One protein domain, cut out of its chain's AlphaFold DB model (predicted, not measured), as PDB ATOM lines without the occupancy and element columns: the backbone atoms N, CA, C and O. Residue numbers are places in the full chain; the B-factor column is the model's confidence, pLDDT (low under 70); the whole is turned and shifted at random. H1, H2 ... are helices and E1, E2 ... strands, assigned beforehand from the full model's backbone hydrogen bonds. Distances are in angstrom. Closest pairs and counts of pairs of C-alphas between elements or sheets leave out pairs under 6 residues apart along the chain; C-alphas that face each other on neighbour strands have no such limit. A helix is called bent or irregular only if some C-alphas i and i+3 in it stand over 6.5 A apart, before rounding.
ATOM      1  N   THR A   2     120.509  83.092 157.135       69.06
ATOM      2  CA  THR A   2     120.942  84.400 156.586       69.06
ATOM      3  C   THR A   2     119.810  85.379 156.229       69.06
ATOM      4  O   THR A   2     119.930  86.573 156.490       69.06
ATOM      5  N   GLY A   3     118.686  84.898 155.683       72.62
ATOM      6  CA  GLY A   3     117.541  85.759 155.343       72.62
ATOM      7  C   GLY A   3     116.843  86.367 156.567       72.62
ATOM      8  O   GLY A   3     116.549  87.557 156.588       72.62
ATOM      9  N   ILE A   4     116.651  85.576 157.627       78.19
ATOM     10  CA  ILE A   4     116.019  86.032 158.878       78.19
ATOM     11  C   ILE A   4     116.934  87.020 159.610       78.19
ATOM     12  O   ILE A   4     116.458  88.039 160.105       78.19
ATOM     13  N   THR A   5     118.249  86.781 159.631       80.69
ATOM     14  CA  THR A   5     119.209  87.719 160.232       80.69
ATOM     15  C   THR A   5     119.272  89.047 159.482       80.69
ATOM     16  O   THR A   5     119.339  90.090 160.125       80.69
ATOM     17  N   LEU A   6     119.189  89.035 158.146       82.12
ATOM     18  CA  LEU A   6     119.154  90.264 157.346       82.12
ATOM     19  C   LEU A   6     117.868  91.065 157.608       82.12
ATOM     20  O   LEU A   6     117.916  92.283 157.765       82.12
ATOM     21  N   ILE A   7     116.727  90.379 157.726       83.75
ATOM     22  CA  ILE A   7     115.439  91.004 158.054       83.75
ATOM     23  C   ILE A   7     115.471  91.606 159.464       83.75
ATOM     24  O   ILE A   7     115.128  92.774 159.626       83.75
ATOM     25  N   LEU A   8     115.932  90.867 160.478       81.81
ATOM     26  CA  LEU A   8     116.058  91.383 161.848       81.81
ATOM     27  C   LEU A   8     117.032  92.565 161.931       81.81
ATOM     28  O   LEU A   8     116.761  93.538 162.637       81.81
ATOM     29  N   PHE A   9     118.127  92.515 161.170       81.75
ATOM     30  CA  PHE A   9     119.076  93.615 161.063       81.75
ATOM     31  C   PHE A   9     118.419  94.869 160.480       81.75
ATOM     32  O   PHE A   9     118.503  95.929 161.094       81.75
ATOM     33  N   LEU A  10     117.683  94.761 159.371       79.12
ATOM     34  CA  LEU A  10     116.954  95.892 158.781       79.12
ATOM     35  C   LEU A  10     115.857  96.429 159.716       79.12
ATOM     36  O   LEU A  10     115.744  97.642 159.904       79.12
ATOM     37  N   LEU A  11     115.098  95.538 160.362       77.62
ATOM     38  CA  LEU A  11     114.061  95.902 161.334       77.62
ATOM     39  C   LEU A  11     114.640  96.654 162.543       77.62
ATOM     40  O   LEU A  11     113.960  97.512 163.107       77.62
ATOM     41  N   SER A  12     115.901  96.410 162.913       76.81
ATOM     42  CA  SER A  12     116.557  97.104 164.030       76.81
ATOM     43  C   SER A  12     116.772  98.610 163.792       76.81
ATOM     44  O   SER A  12     116.819  99.382 164.753       76.81
ATOM     45  N   TYR A  13     116.819  99.066 162.532       75.50
ATOM     46  CA  TYR A  13     116.970 100.489 162.187       75.50
ATOM     47  C   TYR A  13     115.649 101.265 162.207       75.50
ATOM     48  O   TYR A  13     115.644 102.491 162.377       75.50
ATOM     49  N   ILE A  14     114.522 100.564 162.076       73.94
ATOM     50  CA  ILE A  14     113.183 101.156 161.993       73.94
ATOM     51  C   ILE A  14     112.873 102.063 163.204       73.94
ATOM     52  O   ILE A  14     112.485 103.219 162.994       73.94
ATOM     53  N   PRO A  15     113.114 101.651 164.468       77.19
ATOM     54  CA  PRO A  15     112.864 102.501 165.635       77.19
ATOM     55  C   PRO A  15     113.632 103.831 165.627       77.19
ATOM     56  O   PRO A  15     113.122 104.839 166.126       77.19
ATOM     57  N   ARG A  16     114.850 103.861 165.062       78.25
ATOM     58  CA  ARG A  16     115.664 105.085 164.977       78.25
ATOM     59  C   ARG A  16     115.067 106.072 163.976       78.25
ATOM     60  O   ARG A  16     114.925 107.249 164.304       78.25
ATOM     61  N   LEU A  17     114.650 105.596 162.803       76.44
ATOM     62  CA  LEU A  17     113.995 106.427 161.785       76.44
ATOM     63  C   LEU A  17     112.678 107.026 162.300       76.44
ATOM     64  O   LEU A  17     112.446 108.230 162.162       76.44
ATOM     65  N   PHE A  18     111.855 106.220 162.978       82.38
ATOM     66  CA  PHE A  18     110.629 106.705 163.620       82.38
ATOM     67  C   PHE A  18     110.907 107.808 164.642       82.38
ATOM     68  O   PHE A  18     110.180 108.805 164.703       82.38
ATOM     69  N   PHE A  19     111.968 107.656 165.438       87.12
ATOM     70  CA  PHE A  19     112.357 108.671 166.407       87.12
ATOM     71  C   PHE A  19     112.793 109.977 165.736       87.12
ATOM     72  O   PHE A  19     112.277 111.027 166.120       87.12
ATOM     73  N   LYS A  20     113.656 109.922 164.713       85.69
ATOM     74  CA  LYS A  20     114.120 111.107 163.964       85.69
ATOM     75  C   LYS A  20     112.953 111.928 163.418       85.69
ATOM     76  O   LYS A  20     112.860 113.132 163.665       85.69
ATOM     77  N   ASN A  21     111.999 111.264 162.768       87.44
ATOM     78  CA  ASN A  21     110.816 111.935 162.226       87.44
ATOM     79  C   ASN A  21     109.939 112.544 163.330       87.44
ATOM     80  O   ASN A  21     109.457 113.673 163.199       87.44
ATOM     81  N   LYS A  22     109.756 111.825 164.445       92.88
ATOM     82  CA  LYS A  22     108.983 112.318 165.594       92.88
ATOM     83  C   LYS A  22     109.659 113.514 166.268       92.88
ATOM     84  O   LYS A  22     108.960 114.465 166.616       92.88
ATOM     85  N   LEU A  23     110.983 113.485 166.424       93.38
ATOM     86  CA  LEU A  23     111.780 114.589 166.958       93.38
ATOM     87  C   LEU A  23     111.630 115.823 166.071       93.38
ATOM     88  O   LEU A  23     111.237 116.876 166.561       93.38
ATOM     89  N   HIS A  24     111.823 115.684 164.760       89.50
ATOM     90  CA  HIS A  24     111.706 116.808 163.836       89.50
ATOM     91  C   HIS A  24     110.309 117.452 163.862       89.50
ATOM     92  O   HIS A  24     110.184 118.675 163.932       89.50
ATOM     93  N   LYS A  25     109.244 116.636 163.877       92.94
ATOM     94  CA  LYS A  25     107.861 117.126 164.012       92.94
ATOM     95  C   LYS A  25     107.608 117.797 165.364       92.94
ATOM     96  O   LYS A  25     106.783 118.701 165.450       92.94
ATOM     97  N   PHE A  26     108.274 117.343 166.421       95.62
ATOM     98  CA  PHE A  26     108.158 117.926 167.753       95.62
ATOM     99  C   PHE A  26     108.849 119.289 167.850       95.62
ATOM    100  O   PHE A  26     108.234 120.218 168.362       95.62
ATOM    101  N   LEU A  27     110.070 119.425 167.323       95.44
ATOM    102  CA  LEU A  27     110.841 120.677 167.358       95.44
ATOM    103  C   LEU A  27     110.060 121.846 166.746       95.44
ATOM    104  O   LEU A  27     109.987 122.917 167.339       95.44
ATOM    105  N   LYS A  28     109.378 121.609 165.620       93.44
ATOM    106  CA  LYS A  28     108.567 122.619 164.916       93.44
ATOM    107  C   LYS A  28     107.389 123.189 165.715       93.44
ATOM    108  O   LYS A  28     106.779 124.149 165.277       93.44
ATOM    109  N   LYS A  29     107.037 122.603 166.863       95.44
ATOM    110  CA  LYS A  29     105.943 123.103 167.715       95.44
ATOM    111  C   LYS A  29     106.362 124.256 168.628       95.44
ATOM    112  O   LYS A  29     105.509 124.807 169.315       95.44
ATOM    113  N   TYR A  30     107.653 124.565 168.695       96.12
ATOM    114  CA  TYR A  30     108.213 125.528 169.635       96.12
ATOM    115  C   TYR A  30     109.015 126.581 168.888       96.12
ATOM    116  O   TYR A  30     109.828 126.221 168.043       96.12
ATOM    117  N   TYR A  31     108.862 127.855 169.264       97.06
ATOM    118  CA  TYR A  31     109.736 128.935 168.788       97.06
ATOM    119  C   TYR A  31     111.194 128.722 169.186       97.06
ATOM    120  O   TYR A  31     112.098 128.887 168.374       97.06
ATOM    121  N   LYS A  32     111.403 128.278 170.424       97.25
ATOM    122  CA  LYS A  32     112.699 127.899 170.974       97.25
ATOM    123  C   LYS A  32     112.523 126.672 171.859       97.25
ATOM    124  O   LYS A  32     111.568 126.616 172.638       97.25
ATOM    125  N   ILE A  33     113.450 125.721 171.793       97.56
ATOM    126  CA  ILE A  33     113.504 124.619 172.757       97.56
ATOM    127  C   ILE A  33     114.933 124.115 172.999       97.56
ATOM    128  O   ILE A  33     115.732 123.998 172.073       97.56
ATOM    129  N   GLU A  34     115.233 123.822 174.263       97.44
ATOM    130  CA  GLU A  34     116.524 123.322 174.750       97.44
ATOM    131  C   GLU A  34     116.533 121.780 174.827       97.44
ATOM    132  O   GLU A  34     115.497 121.139 175.050       97.44
ATOM    133  N   ASP A  35     117.706 121.177 174.627       97.69
ATOM    134  CA  ASP A  35     117.925 119.720 174.619       97.69
ATOM    135  C   ASP A  35     117.443 119.001 175.891       97.69
ATOM    136  O   ASP A  35     116.837 117.929 175.810       97.69
ATOM    137  N   ASN A  36     117.605 119.622 177.057       97.19
ATOM    138  CA  ASN A  36     117.121 119.148 178.352       97.19
ATOM    139  C   ASN A  36     115.589 118.949 178.379       97.19
ATOM    140  O   ASN A  36     115.092 117.942 178.896       97.19
ATOM    141  N   LEU A  37     114.819 119.867 177.791       96.94
ATOM    142  CA  LEU A  37     113.362 119.816 177.715       96.94
ATOM    143  C   LEU A  37     112.921 118.755 176.713       96.94
ATOM    144  O   LEU A  37     111.972 118.015 176.983       96.94
ATOM    145  N   ILE A  38     113.635 118.635 175.592       97.38
ATOM    146  CA  ILE A  38     113.409 117.574 174.607       97.38
ATOM    147  C   ILE A  38     113.631 116.204 175.269       97.38
ATOM    148  O   ILE A  38     112.746 115.347 175.204       97.38
ATOM    149  N   ALA A  39     114.749 116.010 175.973       97.25
ATOM    150  CA  ALA A  39     115.082 114.764 176.667       97.25
ATOM    151  C   ALA A  39     113.995 114.356 177.669       97.25
ATOM    152  O   ALA A  39     113.497 113.225 177.626       97.25
ATOM    153  N   ARG A  40     113.535 115.309 178.490       96.56
ATOM    154  CA  ARG A  40     112.424 115.104 179.434       96.56
ATOM    155  C   ARG A  40     111.128 114.710 178.723       96.56
ATOM    156  O   ARG A  40     110.466 113.764 179.144       96.56
ATOM    157  N   LYS A  41     110.762 115.393 177.632       95.38
ATOM    158  CA  LYS A  41     109.515 115.121 176.893       95.38
ATOM    159  C   LYS A  41     109.521 113.771 176.185       95.38
ATOM    160  O   LYS A  41     108.487 113.107 176.145       95.38
ATOM    161  N   PHE A  42     110.665 113.348 175.658       93.81
ATOM    162  CA  PHE A  42     110.803 112.052 174.992       93.81
ATOM    163  C   PHE A  42     111.140 110.897 175.936       93.81
ATOM    164  O   PHE A  42     111.144 109.754 175.475       93.81
ATOM    165  N   LYS A  43     111.401 111.174 177.223       95.69
ATOM    166  CA  LYS A  43     111.887 110.195 178.209       95.69
ATOM    167  C   LYS A  43     113.111 109.436 177.677       95.69
ATOM    168  O   LYS A  43     113.157 108.208 177.700       95.69
ATOM    169  N   LYS A  44     114.075 110.175 177.119       94.00
ATOM    170  CA  LYS A  44     115.334 109.636 176.580       94.00
ATOM    171  C   LYS A  44     116.536 110.269 177.287       94.00
ATOM    172  O   LYS A  44     116.403 111.398 177.759       94.00
ATOM    173  N   PRO A  45     117.690 109.576 177.341       96.44
ATOM    174  CA  PRO A  45     118.931 110.165 177.838       96.44
ATOM    175  C   PRO A  45     119.269 111.462 177.099       96.44
ATOM    176  O   PRO A  45     119.030 111.555 175.893       96.44
ATOM    177  N   LEU A  46     119.823 112.442 177.820       96.50
ATOM    178  CA  LEU A  46     120.201 113.738 177.252       96.50
ATOM    179  C   LEU A  46     121.209 113.572 176.113       96.50
ATOM    180  O   LEU A  46     120.979 114.114 175.041       96.50
ATOM    181  N   GLU A  47     122.241 112.754 176.315       95.62
ATOM    182  CA  GLU A  47     123.269 112.445 175.309       95.62
ATOM    183  C   GLU A  47     122.643 112.013 173.982       95.62
ATOM    184  O   GLU A  47     122.912 112.598 172.942       95.62
ATOM    185  N   LYS A  48     121.661 111.105 174.028       93.88
ATOM    186  CA  LYS A  48     120.951 110.650 172.826       93.88
ATOM    187  C   LYS A  48     120.197 111.772 172.104       93.88
ATOM    188  O   LYS A  48     120.010 111.700 170.894       93.88
ATOM    189  N   ILE A  49     119.694 112.770 172.827       96.94
ATOM    190  CA  ILE A  49     119.082 113.952 172.208       96.94
ATOM    191  C   ILE A  49     120.155 114.871 171.629       96.94
ATOM    192  O   ILE A  49     119.968 115.384 170.528       96.94
ATOM    193  N   GLN A  50     121.256 115.070 172.348       97.12
ATOM    194  CA  GLN A  50     122.370 115.906 171.912       97.12
ATOM    195  C   GLN A  50     123.025 115.356 170.645       97.12
ATOM    196  O   GLN A  50     123.264 116.138 169.734       97.12
ATOM    197  N   ASP A  51     123.204 114.040 170.529       95.12
ATOM    198  CA  ASP A  51     123.709 113.383 169.316       95.12
ATOM    199  C   ASP A  51     122.812 113.673 168.106       95.12
ATOM    200  O   ASP A  51     123.271 114.023 167.021       95.12
ATOM    201  N   GLU A  52     121.498 113.579 168.301       94.81
ATOM    202  CA  GLU A  52     120.521 113.776 167.232       94.81
ATOM    203  C   GLU A  52     120.405 115.262 166.843       94.81
ATOM    204  O   GLU A  52     120.278 115.592 165.663       94.81
ATOM    205  N   LEU A  53     120.510 116.182 167.808       96.62
ATOM    206  CA  LEU A  53     120.582 117.623 167.536       96.62
ATOM    207  C   LEU A  53     121.915 118.021 166.897       96.62
ATOM    208  O   LEU A  53     121.919 118.889 166.025       96.62
ATOM    209  N   PHE A  54     123.017 117.372 167.275       96.31
ATOM    210  CA  PHE A  54     124.316 117.544 166.641       96.31
ATOM    211  C   PHE A  54     124.240 117.148 165.167       96.31
ATOM    212  O   PHE A  54     124.515 117.995 164.318       96.31
ATOM    213  N   GLU A  55     123.771 115.936 164.844       94.25
ATOM    214  CA  GLU A  55     123.596 115.475 163.456       94.25
ATOM    215  C   GLU A  55     122.733 116.452 162.630       94.25
ATOM    216  O   GLU A  55     123.071 116.786 161.489       94.25
ATOM    217  N   LEU A  56     121.636 116.956 163.212       94.56
ATOM    218  CA  LEU A  56     120.780 117.962 162.573       94.56
ATOM    219  C   LEU A  56     121.500 119.304 162.380       94.56
ATOM    220  O   LEU A  56     121.311 119.953 161.351       94.56
ATOM    221  N   SER A  57     122.329 119.714 163.342       95.62
ATOM    222  CA  SER A  57     123.078 120.973 163.295       95.62
ATOM    223  C   SER A  57     124.191 120.988 162.245       95.62
ATOM    224  O   SER A  57     124.599 122.067 161.825       95.62
ATOM    225  N   GLN A  58     124.672 119.820 161.808       94.69
ATOM    226  CA  GLN A  58     125.695 119.721 160.764       94.69
ATOM    227  C   GLN A  58     125.132 119.879 159.343       94.69
ATOM    228  O   GLN A  58     125.908 120.008 158.411       94.69
ATOM    229  N   ASN A  59     123.805 119.832 159.156       90.56
ATOM    230  CA  ASN A  59     123.168 119.800 157.830       90.56
ATOM    231  C   ASN A  59     122.049 120.851 157.715       90.56
ATOM    232  O   ASN A  59     120.909 120.549 157.322       90.56
ATOM    233  N   GLN A  60     122.344 122.079 158.148       94.56
ATOM    234  CA  GLN A  60     121.349 123.137 158.341       94.56
ATOM    235  C   GLN A  60     121.550 124.397 157.481       94.56
ATOM    236  O   GLN A  60     120.862 125.398 157.690       94.56
ATOM    237  N   GLU A  61     122.431 124.359 156.484       93.56
ATOM    238  CA  GLU A  61     122.757 125.477 155.580       93.56
ATOM    239  C   GLU A  61     121.519 125.941 154.800       93.56
ATOM    240  O   GLU A  61     121.236 127.129 154.682       93.56
ATOM    241  N   LYS A  62     120.718 124.984 154.317       93.56
ATOM    242  CA  LYS A  62     119.505 125.240 153.517       93.56
ATOM    243  C   LYS A  62     118.210 125.122 154.324       93.56
ATOM    244  O   LYS A  62     117.128 124.998 153.754       93.56
ATOM    245  N   LYS A  63     118.299 125.058 155.655       95.12
ATOM    246  CA  LYS A  63     117.127 124.892 156.526       95.12
ATOM    247  C   LYS A  63     116.611 126.256 156.968       95.12
ATOM    248  O   LYS A  63     117.383 127.188 157.140       95.12
ATOM    249  N   SER A  64     115.300 126.376 157.157       94.88
ATOM    250  CA  SER A  64     114.676 127.619 157.625       94.88
ATOM    251  C   SER A  64     114.819 127.825 159.139       94.88
ATOM    252  O   SER A  64     114.920 128.953 159.606       94.88
ATOM    253  N   TRP A  65     114.916 126.735 159.901       96.62
ATOM    254  CA  TRP A  65     115.218 126.712 161.336       96.62
ATOM    255  C   TRP A  65     116.732 126.741 161.605       96.62
ATOM    256  O   TRP A  65     117.541 126.635 160.675       96.62
ATOM    257  N   LEU A  66     117.130 126.896 162.868       98.06
ATOM    258  CA  LEU A  66     118.535 126.904 163.289       98.06
ATOM    259  C   LEU A  66     118.724 126.100 164.579       98.06
ATOM    260  O   LEU A  66     117.901 126.181 165.484       98.06
ATOM    261  N   ILE A  67     119.821 125.359 164.684       98.12
ATOM    262  CA  ILE A  67     120.298 124.742 165.924       98.12
ATOM    263  C   ILE A  67     121.656 125.349 166.264       98.12
ATOM    264  O   ILE A  67     122.571 125.321 165.439       98.12
ATOM    265  N   THR A  68     121.798 125.856 167.485       97.81
ATOM    266  CA  THR A  68     123.069 126.382 168.008       97.81
ATOM    267  C   THR A  68     123.513 125.599 169.231       97.81
ATOM    268  O   THR A  68     122.670 125.109 169.983       97.81
ATOM    269  N   PHE A  69     124.818 125.570 169.481       96.88
ATOM    270  CA  PHE A  69     125.379 125.068 170.730       96.88
ATOM    271  C   PHE A  69     125.824 126.246 171.603       96.88
ATOM    272  O   PHE A  69     126.688 127.025 171.206       96.88
ATOM    273  N   LEU A  70     125.216 126.394 172.779       93.88
ATOM    274  CA  LEU A  70     125.477 127.487 173.717       93.88
ATOM    275  C   LEU A  70     125.508 126.924 175.135       93.88
ATOM    276  O   LEU A  70     124.627 126.160 175.490       93.88
ATOM    277  N   ASN A  71     126.482 127.305 175.968       92.94
ATOM    278  CA  ASN A  71     126.547 126.900 177.384       92.94
ATOM    279  C   ASN A  71     126.391 125.382 177.620       92.94
ATOM    280  O   ASN A  71     125.689 124.962 178.534       92.94
ATOM    281  N   LYS A  72     127.063 124.562 176.799       94.12
ATOM    282  CA  LYS A  72     127.010 123.086 176.840       94.12
ATOM    283  C   LYS A  72     125.633 122.468 176.540       94.12
ATOM    284  O   LYS A  72     125.414 121.304 176.864       94.12
ATOM    285  N   GLN A  73     124.733 123.216 175.910       96.25
ATOM    286  CA  GLN A  73     123.418 122.730 175.494       96.25
ATOM    287  C   GLN A  73     123.128 123.084 174.036       96.25
ATOM    288  O   GLN A  73     123.538 124.134 173.528       96.25
ATOM    289  N   TYR A  74     122.389 122.208 173.365       98.06
ATOM    290  CA  TYR A  74     121.802 122.511 172.066       98.06
ATOM    291  C   TYR A  74     120.475 123.245 172.236       98.06
ATOM    292  O   TYR A  74     119.619 122.864 173.039       98.06
ATOM    293  N   VAL A  75     120.291 124.277 171.418       98.12
ATOM    294  CA  VAL A  75     119.064 125.071 171.354       98.12
ATOM    295  C   VAL A  75     118.561 125.064 169.921       98.12
ATOM    296  O   VAL A  75     119.293 125.432 169.004       98.12
ATOM    297  N   PHE A  76     117.313 124.647 169.736       98.25
ATOM    298  CA  PHE A  76     116.598 124.759 168.470       98.25
ATOM    299  C   PHE A  76     115.815 126.072 168.428       98.25
ATOM    300  O   PHE A  76     115.097 126.383 169.379       98.25
ATOM    301  N   TYR A  77     115.899 126.779 167.304       98.19
ATOM    302  CA  TYR A  77     115.116 127.966 166.971       98.19
ATOM    303  C   TYR A  77     114.271 127.704 165.726       98.19
ATOM    304  O   TYR A  77     114.775 127.247 164.692       98.19
ATOM    305  N   HIS A  78     112.984 128.020 165.820       98.12
ATOM    306  CA  HIS A  78     112.034 127.868 164.730       98.12
ATOM    307  C   HIS A  78     112.301 128.848 163.588       98.12
ATOM    308  O   HIS A  78     112.973 129.864 163.756       98.12
ATOM    309  N   GLN A  79     111.710 128.559 162.429       97.12
ATOM    310  CA  GLN A  79     111.760 129.428 161.259       97.12
ATOM    311  C   GLN A  79     111.312 130.857 161.582       97.12
ATOM    312  O   GLN A  79     112.064 131.783 161.315       97.12
ATOM    313  N   GLU A  80     110.160 131.029 162.237       97.06
ATOM    314  CA  GLU A  80     109.637 132.359 162.596       97.06
ATOM    315  C   GLU A  80     110.618 133.166 163.463       97.06
ATOM    316  O   GLU A  80     110.808 134.360 163.253       97.06
ATOM    317  N   THR A  81     111.314 132.509 164.398       97.75
ATOM    318  CA  THR A  81     112.339 133.154 165.232       97.75
ATOM    319  C   THR A  81     113.525 133.637 164.398       97.75
ATOM    320  O   THR A  81     114.026 134.742 164.606       97.75
ATOM    321  N   ILE A  82     113.979 132.822 163.442       97.56
ATOM    322  CA  ILE A  82     115.117 133.149 162.575       97.56
ATOM    323  C   ILE A  82     114.753 134.207 161.536       97.56
ATOM    324  O   ILE A  82     115.558 135.096 161.265       97.56
ATOM    325  N   GLU A  83     113.548 134.155 160.983       96.75
ATOM    326  CA  GLU A  83     113.027 135.188 160.088       96.75
ATOM    327  C   GLU A  83     112.916 136.522 160.817       96.75
ATOM    328  O   GLU A  83     113.447 137.520 160.328       96.75
ATOM    329  N   LYS A  84     112.346 136.528 162.029       97.31
ATOM    330  CA  LYS A  84     112.268 137.751 162.825       97.31
ATOM    331  C   LYS A  84     113.650 138.304 163.147       97.31
ATOM    332  O   LYS A  84     113.860 139.507 163.021       97.31
ATOM    333  N   PHE A  85     114.598 137.438 163.516       97.38
ATOM    334  CA  PHE A  85     115.988 137.829 163.762       97.38
ATOM    335  C   PHE A  85     116.604 138.515 162.536       97.38
ATOM    336  O   PHE A  85     117.191 139.588 162.667       97.38
ATOM    337  N   LYS A  86     116.459 137.918 161.346       95.94
ATOM    338  CA  LYS A  86     116.989 138.475 160.092       95.94
ATOM    339  C   LYS A  86     116.354 139.819 159.754       95.94
ATOM    340  O   LYS A  86     117.073 140.749 159.402       95.94
ATOM    341  N   GLU A  87     115.038 139.938 159.921       95.31
ATOM    342  CA  GLU A  87     114.299 141.182 159.689       95.31
ATOM    343  C   GLU A  87     114.875 142.334 160.526       95.31
ATOM    344  O   GLU A  87     115.245 143.377 159.987       95.31
ATOM    345  N   VAL A  88     115.003 142.149 161.845       94.88
ATOM    346  CA  VAL A  88     115.518 143.209 162.729       94.88
ATOM    347  C   VAL A  88     117.012 143.463 162.523       94.88
ATOM    348  O   VAL A  88     117.471 144.601 162.622       94.88
ATOM    349  N   TYR A  89     117.778 142.426 162.177       94.00
ATOM    350  CA  TYR A  89     119.192 142.555 161.839       94.00
ATOM    351  C   TYR A  89     119.397 143.440 160.601       94.00
ATOM    352  O   TYR A  89     120.222 144.357 160.648       94.00
ATOM    353  N   ASN A  90     118.616 143.217 159.539       92.75
ATOM    354  CA  ASN A  90     118.685 143.997 158.298       92.75
ATOM    355  C   ASN A  90     118.216 145.440 158.491       92.75
ATOM    356  O   ASN A  90     118.796 146.347 157.900       92.75
ATOM    357  N   LYS A  91     117.264 145.676 159.403       91.38
ATOM    358  CA  LYS A  91     116.850 147.028 159.824       91.38
ATOM    359  C   LYS A  91     117.936 147.813 160.572       91.38
ATOM    360  O   LYS A  91     117.721 148.977 160.902       91.38
ATOM    361  N   GLY A  92     119.086 147.199 160.851       89.56
ATOM    362  CA  GLY A  92     120.214 147.849 161.508       89.56
ATOM    363  C   GLY A  92     120.138 147.841 163.033       89.56
ATOM    364  O   GLY A  92     120.908 148.556 163.673       89.56
ATOM    365  N   TYR A  93     119.271 147.016 163.632       93.00
ATOM    366  CA  TYR A  93     119.094 146.995 165.085       93.00
ATOM    367  C   TYR A  93     120.393 146.575 165.799       93.00
ATOM    368  O   TYR A  93     121.179 145.735 165.328       93.00
ATOM    369  N   THR A  94     120.633 147.172 166.962       92.69
ATOM    370  CA  THR A  94     121.687 146.773 167.903       92.69
ATOM    371  C   THR A  94     121.330 145.459 168.596       92.69
ATOM    372  O   THR A  94     120.169 145.071 168.654       92.69
ATOM    373  N   GLU A  95     122.305 144.769 169.198       91.81
ATOM    374  CA  GLU A  95     122.036 143.516 169.930       91.81
ATOM    375  C   GLU A  95     120.972 143.664 171.026       91.81
ATOM    376  O   GLU A  95     120.212 142.729 171.267       91.81
ATOM    377  N   LYS A  96     120.900 144.834 171.675       93.81
ATOM    378  CA  LYS A  96     119.877 145.124 172.686       93.81
ATOM    379  C   LYS A  96     118.483 145.194 172.058       93.81
ATOM    380  O   LYS A  96     117.577 144.538 172.549       93.81
ATOM    381  N   GLU A  97     118.331 145.932 170.961       94.31
ATOM    382  CA  GLU A  97     117.049 146.075 170.254       94.31
ATOM    383  C   GLU A  97     116.598 144.753 169.617       94.31
ATOM    384  O   GLU A  97     115.412 144.421 169.645       94.31
ATOM    385  N   ILE A  98     117.542 143.967 169.084       95.62
ATOM    386  CA  ILE A  98     117.274 142.615 168.577       95.62
ATOM    387  C   ILE A  98     116.774 141.722 169.716       95.62
ATOM    388  O   ILE A  98     115.769 141.033 169.552       95.62
ATOM    389  N   LEU A  99     117.451 141.744 170.869       96.31
ATOM    390  CA  LEU A  99     117.033 140.978 172.039       96.31
ATOM    391  C   LEU A  99     115.624 141.375 172.489       96.31
ATOM    392  O   LEU A  99     114.786 140.503 172.693       96.31
ATOM    393  N   ASP A 100     115.355 142.675 172.606       95.88
ATOM    394  CA  ASP A 100     114.040 143.179 173.004       95.88
ATOM    395  C   ASP A 100     112.943 142.742 172.015       95.88
ATOM    396  O   ASP A 100     111.869 142.332 172.449       95.88
ATOM    397  N   SER A 101     113.244 142.714 170.711       95.56
ATOM    398  CA  SER A 101     112.315 142.280 169.651       95.56
ATOM    399  C   SER A 101     112.061 140.767 169.607       95.56
ATOM    400  O   SER A 101     111.093 140.331 168.987       95.56
ATOM    401  N   LEU A 102     112.931 139.950 170.211       96.62
ATOM    402  CA  LEU A 102     112.850 138.484 170.165       96.62
ATOM    403  C   LEU A 102     112.382 137.843 171.482       96.62
ATOM    404  O   LEU A 102     112.297 136.613 171.564       96.62
ATOM    405  N   LYS A 103     112.010 138.647 172.486       94.94
ATOM    406  CA  LYS A 103     111.471 138.154 173.768       94.94
ATOM    407  C   LYS A 103     110.231 137.276 173.591       94.94
ATOM    408  O   LYS A 103     110.126 136.227 174.231       94.94
ATOM    409  N   ASP A 104     109.337 137.641 172.673       94.12
ATOM    410  CA  ASP A 104     108.121 136.866 172.386       94.12
ATOM    411  C   ASP A 104     108.438 135.482 171.799       94.12
ATOM    412  O   ASP A 104     107.744 134.499 172.069       94.12
ATOM    413  N   PHE A 105     109.576 135.367 171.111       95.81
ATOM    414  CA  PHE A 105     110.118 134.119 170.572       95.81
ATOM    415  C   PHE A 105     110.976 133.343 171.584       95.81
ATOM    416  O   PHE A 105     111.629 132.363 171.221       95.81
ATOM    417  N   LYS A 106     110.948 133.744 172.863       95.06
ATOM    418  CA  LYS A 106     111.664 133.126 173.993       95.06
ATOM    419  C   LYS A 106     113.192 133.216 173.913       95.06
ATOM    420  O   LYS A 106     113.878 132.442 174.585       95.06
ATOM    421  N   VAL A 107     113.721 134.161 173.139       95.94
ATOM    422  CA  VAL A 107     115.148 134.499 173.127       95.94
ATOM    423  C   VAL A 107     115.389 135.571 174.185       95.94
ATOM    424  O   VAL A 107     114.834 136.664 174.098       95.94
ATOM    425  N   ASN A 108     116.178 135.251 175.211       93.06
ATOM    426  CA  ASN A 108     116.190 136.024 176.460       93.06
ATOM    427  C   ASN A 108     117.559 136.604 176.817       93.06
ATOM    428  O   ASN A 108     117.658 137.445 177.711       93.06
ATOM    429  N   THR A 109     118.623 136.188 176.134       95.69
ATOM    430  CA  THR A 109     119.986 136.592 176.470       95.69
ATOM    431  C   THR A 109     120.736 137.149 175.268       95.69
ATOM    432  O   THR A 109     120.547 136.739 174.124       95.69
ATOM    433  N   ARG A 110     121.673 138.066 175.530       95.06
ATOM    434  CA  ARG A 110     122.590 138.566 174.492       95.06
ATOM    435  C   ARG A 110     123.500 137.468 173.940       95.06
ATOM    436  O   ARG A 110     123.872 137.521 172.775       95.06
ATOM    437  N   ALA A 111     123.829 136.467 174.759       96.38
ATOM    438  CA  ALA A 111     124.607 135.313 174.326       96.38
ATOM    439  C   ALA A 111     123.872 134.512 173.236       96.38
ATOM    440  O   ALA A 111     124.501 134.109 172.262       96.38
ATOM    441  N   GLU A 112     122.546 134.358 173.348       96.62
ATOM    442  CA  GLU A 112     121.722 133.753 172.294       96.62
ATOM    443  C   GLU A 112     121.747 134.585 171.006       96.62
ATOM    444  O   GLU A 112     121.961 134.042 169.927       96.62
ATOM    445  N   ILE A 113     121.611 135.911 171.101       97.38
ATOM    446  CA  ILE A 113     121.698 136.799 169.927       97.38
ATOM    447  C   ILE A 113     123.046 136.654 169.222       97.38
ATOM    448  O   ILE A 113     123.098 136.502 167.999       97.38
ATOM    449  N   LYS A 114     124.133 136.661 169.998       96.31
ATOM    450  CA  LYS A 114     125.491 136.522 169.478       96.31
ATOM    451  C   LYS A 114     125.691 135.173 168.787       96.31
ATOM    452  O   LYS A 114     126.128 135.156 167.639       96.31
ATOM    453  N   ILE A 115     125.311 134.063 169.426       97.06
ATOM    454  CA  ILE A 115     125.513 132.732 168.841       97.06
ATOM    455  C   ILE A 115     124.615 132.493 167.622       97.06
ATOM    456  O   ILE A 115     125.062 131.875 166.657       97.06
ATOM    457  N   ILE A 116     123.380 133.018 167.609       97.56
ATOM    458  CA  ILE A 116     122.505 132.979 166.425       97.56
ATOM    459  C   ILE A 116     123.182 133.716 165.269       97.56
ATOM    460  O   ILE A 116     123.298 133.154 164.181       97.56
ATOM    461  N   LYS A 117     123.681 134.938 165.510       96.31
ATOM    462  CA  LYS A 117     124.400 135.728 164.500       96.31
ATOM    463  C   LYS A 117     125.599 134.961 163.948       96.31
ATOM    464  O   LYS A 117     125.691 134.773 162.741       96.31
ATOM    465  N   GLU A 118     126.502 134.521 164.820       95.62
ATOM    466  CA  GLU A 118     127.734 133.822 164.437       95.62
ATOM    467  C   GLU A 118     127.435 132.544 163.651       95.62
ATOM    468  O   GLU A 118     128.059 132.290 162.623       95.62
ATOM    469  N   THR A 119     126.435 131.772 164.083       96.62
ATOM    470  CA  THR A 119     126.048 130.536 163.394       96.62
ATOM    471  C   THR A 119     125.433 130.829 162.027       96.62
ATOM    472  O   THR A 119     125.778 130.165 161.054       96.62
ATOM    473  N   LEU A 120     124.559 131.834 161.908       96.38
ATOM    474  CA  LEU A 120     123.977 132.205 160.616       96.38
ATOM    475  C   LEU A 120     125.031 132.746 159.641       96.38
ATOM    476  O   LEU A 120     124.950 132.426 158.459       96.38
ATOM    477  N   VAL A 121     126.015 133.513 160.121       94.75
ATOM    478  CA  VAL A 121     127.148 133.981 159.303       94.75
ATOM    479  C   VAL A 121     128.005 132.802 158.848       94.75
ATOM    480  O   VAL A 121     128.290 132.688 157.664       94.75
ATOM    481  N   LYS A 122     128.355 131.881 159.758       94.31
ATOM    482  CA  LYS A 122     129.129 130.671 159.429       94.31
ATOM    483  C   LYS A 122     128.444 129.809 158.362       94.31
ATOM    484  O   LYS A 122     129.122 129.180 157.563       94.31
ATOM    485  N   LEU A 123     127.114 129.757 158.381       94.50
ATOM    486  CA  LEU A 123     126.306 129.011 157.415       94.50
ATOM    487  C   LEU A 123     126.014 129.803 156.129       94.50
ATOM    488  O   LEU A 123     125.217 129.332 155.324       94.50
ATOM    489  N   GLU A 124     126.563 131.014 155.973       93.56
ATOM    490  CA  GLU A 124     126.282 131.928 154.851       93.56
ATOM    491  C   GLU A 124     124.778 132.234 154.684       93.56
ATOM    492  O   GLU A 124     124.269 132.540 153.608       93.56
ATOM    493  N   ARG A 125     124.027 132.163 155.790       93.00
ATOM    494  CA  ARG A 125     122.576 132.406 155.854       93.00
ATOM    495  C   ARG A 125     122.232 133.836 156.257       93.00
ATOM    496  O   ARG A 125     121.044 134.138 156.403       93.00
ATOM    497  N   LEU A 126     123.229 134.683 156.489       90.44
ATOM    498  CA  LEU A 126     123.080 136.085 156.858       90.44
ATOM    499  C   LEU A 126     124.014 136.918 155.986       90.44
ATOM    500  O   LEU A 126     125.226 136.726 156.037       90.44
ATOM    501  N   SER A 127     123.439 137.810 155.187       80.94
ATOM    502  CA  SER A 127     124.182 138.756 154.362       80.94
ATOM    503  C   SER A 127     124.664 139.950 155.184       80.94
ATOM    504  O   SER A 127     124.312 140.114 156.362       80.94
ATOM    505  N   ASP A 128     125.421 140.830 154.533       76.56
ATOM    506  CA  ASP A 128     125.623 142.180 155.040       76.56
ATOM    507  C   ASP A 128     124.275 142.874 155.268       76.56
ATOM    508  O   ASP A 128     123.274 142.595 154.597       76.56
ATOM    509  N   ARG A 129     124.238 143.733 156.290       81.94
ATOM    510  CA  ARG A 129     123.018 144.443 156.689       81.94
ATOM    511  C   ARG A 129     122.621 145.438 155.607       81.94
ATOM    512  O   ARG A 129     123.472 146.181 155.134       81.94
ATOM    513  N   GLU A 130     121.325 145.516 155.320       80.56
ATOM    514  CA  GLU A 130     120.760 146.551 154.443       80.56
ATOM    515  C   GLU A 130     120.951 147.951 155.035       80.56
ATOM    516  O   GLU A 130     121.349 148.874 154.333       80.56
ATOM    517  N   ILE A 131     120.705 148.101 156.343       81.88
ATOM    518  CA  ILE A 131     120.876 149.361 157.068       81.88
ATOM    519  C   ILE A 131     121.983 149.195 158.106       81.88
ATOM    520  O   ILE A 131     121.961 148.292 158.954       81.88
ATOM    521  N   SER A 132     122.965 150.097 158.078       80.50
ATOM    522  CA  SER A 132     124.017 150.105 159.094       80.50
ATOM    523  C   SER A 132     123.460 150.524 160.462       80.50
ATOM    524  O   SER A 132     122.531 151.323 160.565       80.50
ATOM    525  N   VAL A 133     124.070 150.048 161.552       80.12
ATOM    526  CA  VAL A 133     123.678 150.460 162.919       80.12
ATOM    527  C   VAL A 133     123.763 151.979 163.102       80.12
ATOM    528  O   VAL A 133     122.977 152.565 163.843       80.12
ATOM    529  N   LYS A 134     124.733 152.621 162.442       79.44
ATOM    530  CA  LYS A 134     124.929 154.071 162.509       79.44
ATOM    531  C   LYS A 134     123.764 154.804 161.848       79.44
ATOM    532  O   LYS A 134     123.160 155.659 162.484       79.44
ATOM    533  N   GLU A 135     123.415 154.401 160.631       80.50
ATOM    534  CA  GLU A 135     122.296 154.973 159.882       80.50
ATOM    535  C   GLU A 135     120.959 154.757 160.609       80.50
ATOM    536  O   GLU A 135     120.148 155.675 160.704       80.50
ATOM    537  N   HIS A 136     120.749 153.577 161.203       84.94
ATOM    538  CA  HIS A 136     119.562 153.302 162.016       84.94
ATOM    539  C   HIS A 136     119.445 154.259 163.213       84.94
ATOM    540  O   HIS A 136     118.383 154.830 163.462       84.94
ATOM    541  N   LYS A 137     120.552 154.487 163.933       81.25
ATOM    542  CA  LYS A 137     120.589 155.428 165.061       81.25
ATOM    543  C   LYS A 137     120.386 156.877 164.634       81.25
ATOM    544  O   LYS A 137     119.769 157.631 165.375       81.25
ATOM    545  N   GLU A 138     120.919 157.279 163.484       82.31
ATOM    546  CA  GLU A 138     120.694 158.621 162.938       82.31
ATOM    547  C   GLU A 138     119.213 158.820 162.603       82.31
ATOM    548  O   GLU A 138     118.627 159.794 163.064       82.31
ATOM    549  N   LYS A 139     118.571 157.851 161.940       82.44
ATOM    550  CA  LYS A 139     117.123 157.883 161.669       82.44
ATOM    551  C   LYS A 139     116.284 158.017 162.943       82.44
ATOM    552  O   LYS A 139     115.362 158.817 162.958       82.44
ATOM    553  N   GLN A 140     116.622 157.300 164.017       79.50
ATOM    554  CA  GLN A 140     115.910 157.425 165.299       79.50
ATOM    555  C   GLN A 140     116.115 158.781 165.998       79.50
ATOM    556  O   GLN A 140     115.280 159.176 166.798       79.50
ATOM    557  N   ARG A 141     117.233 159.480 165.759       77.00
ATOM    558  CA  ARG A 141     117.517 160.781 166.400       77.00
ATOM    559  C   ARG A 141     116.739 161.941 165.787       77.00
ATOM    560  O   ARG A 141     116.600 162.970 166.441       77.00
ATOM    561  N   PHE A 142     116.305 161.790 164.540       73.12
ATOM    562  CA  PHE A 142     115.607 162.818 163.769       73.12
ATOM    563  C   PHE A 142     114.151 162.437 163.444       73.12
ATOM    564  O   PHE A 142     113.530 163.105 162.619       73.12
ATOM    565  N   ALA A 143     113.633 161.369 164.060       62.44
ATOM    566  CA  ALA A 143     112.234 160.937 164.008       62.44
ATOM    567  C   ALA A 143     111.522 161.315 165.312       62.44
ATOM    568  O   ALA A 143     110.328 161.671 165.232       62.44
TER     569      ALA A 143
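Overview. This is residues 2 to 143 of the 143 residues of an uncharacterized protein of marine sediment metagenome (UniProt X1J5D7). A small three-stranded sheet, E1 E3 E2, sits in the middle of a helical body, with H3 over one face and H6 over the other; H2 packs on H3, and the helical hairpin of H4 and H5 packs on H6 through H5. The nearly straight helix H1 sticks out from this body with residues 2 to 18 as a long arm, and residues 138 to 143, of which 138 to 141 belong to H7, stand free at the opposite end. The printed part has 142 residues, with seven named helices and three named strands in the order H1 E1 H2 H3 E2 E3 H4 H5 H6 H7; the sheet is antiparallel and the class mostly helix. The whole is loose, with a radius of gyration of the C-alphas of 19.1 A and spans of 78 by 27 by 23 A.

Arrangement. In the sheet, E3, residues 73 to 77, is the inner strand between E1, residues 32 to 34, and E2, residues 66 to 70. N 33 and O 76 are 3.0 A apart; N 68 and O 75 of the hairpin E2 and E3 are 3.0 A apart. H3, residues 46 to 57, lies over E3 and E2 at a height over the sheet of 9.2 A. H6, residues 110 to 122, is on the opposite face at 8.5 A. H2, residues 35 to 42, touches H3, closest at the C-alphas of Ala 39 and Leu 46, 5.3 A. E1, H2 H3, E2 form a split strand-helix-strand unit, two strands running the same way with E3 between them, its crossover right-handed. H5, residues 95 to 105, touches H4, residues 79 to 90, at a shallow tilt of 23 degrees, opposite ways, closest at the C-alphas of Phe 105 and Thr 81, 5.9 A. H5 touches residues 110 to 114 of H6, closest at the C-alphas of Leu 99 and Arg 110, 6.5 A. H1, residues 2 to 27, was assigned as one helix by its hydrogen bonds but is bent, C-alphas 12 and 15 being 6.7 A apart; its arms H1a, residues 2 to 12, and H1b, residues 15 to 27, stand at 17 degrees. H1b is close to but not clearly touching H3. H7, residues 133 to 141, touches no helix. Every O i to N i+4 pair is within hydrogen-bond range in H1a, H1b, H2, H4, H6 and H7, against 7 of 8 in H3 and 5 of 7 in H5, which is irregular, with C-alphas 101 and 104 7.4 A apart.

Along the chain. H1a begins at C-alpha 2, (120.942, 84.400, 156.586), and H7 ends at C-alpha 141, (117.517, 160.781, 166.400). From first to last C-alpha, H1b measures 18.4 A, H6 18.2 A, H4 16.4 A and H3 16.0 A.

Size, cuts and confidence. The C-alphas of Thr 2 and Phe 142, the two farthest apart, are 78.9 A apart. The printed part has no cut and no long link. Residues 2 and 143 are under 70 in pLDDT.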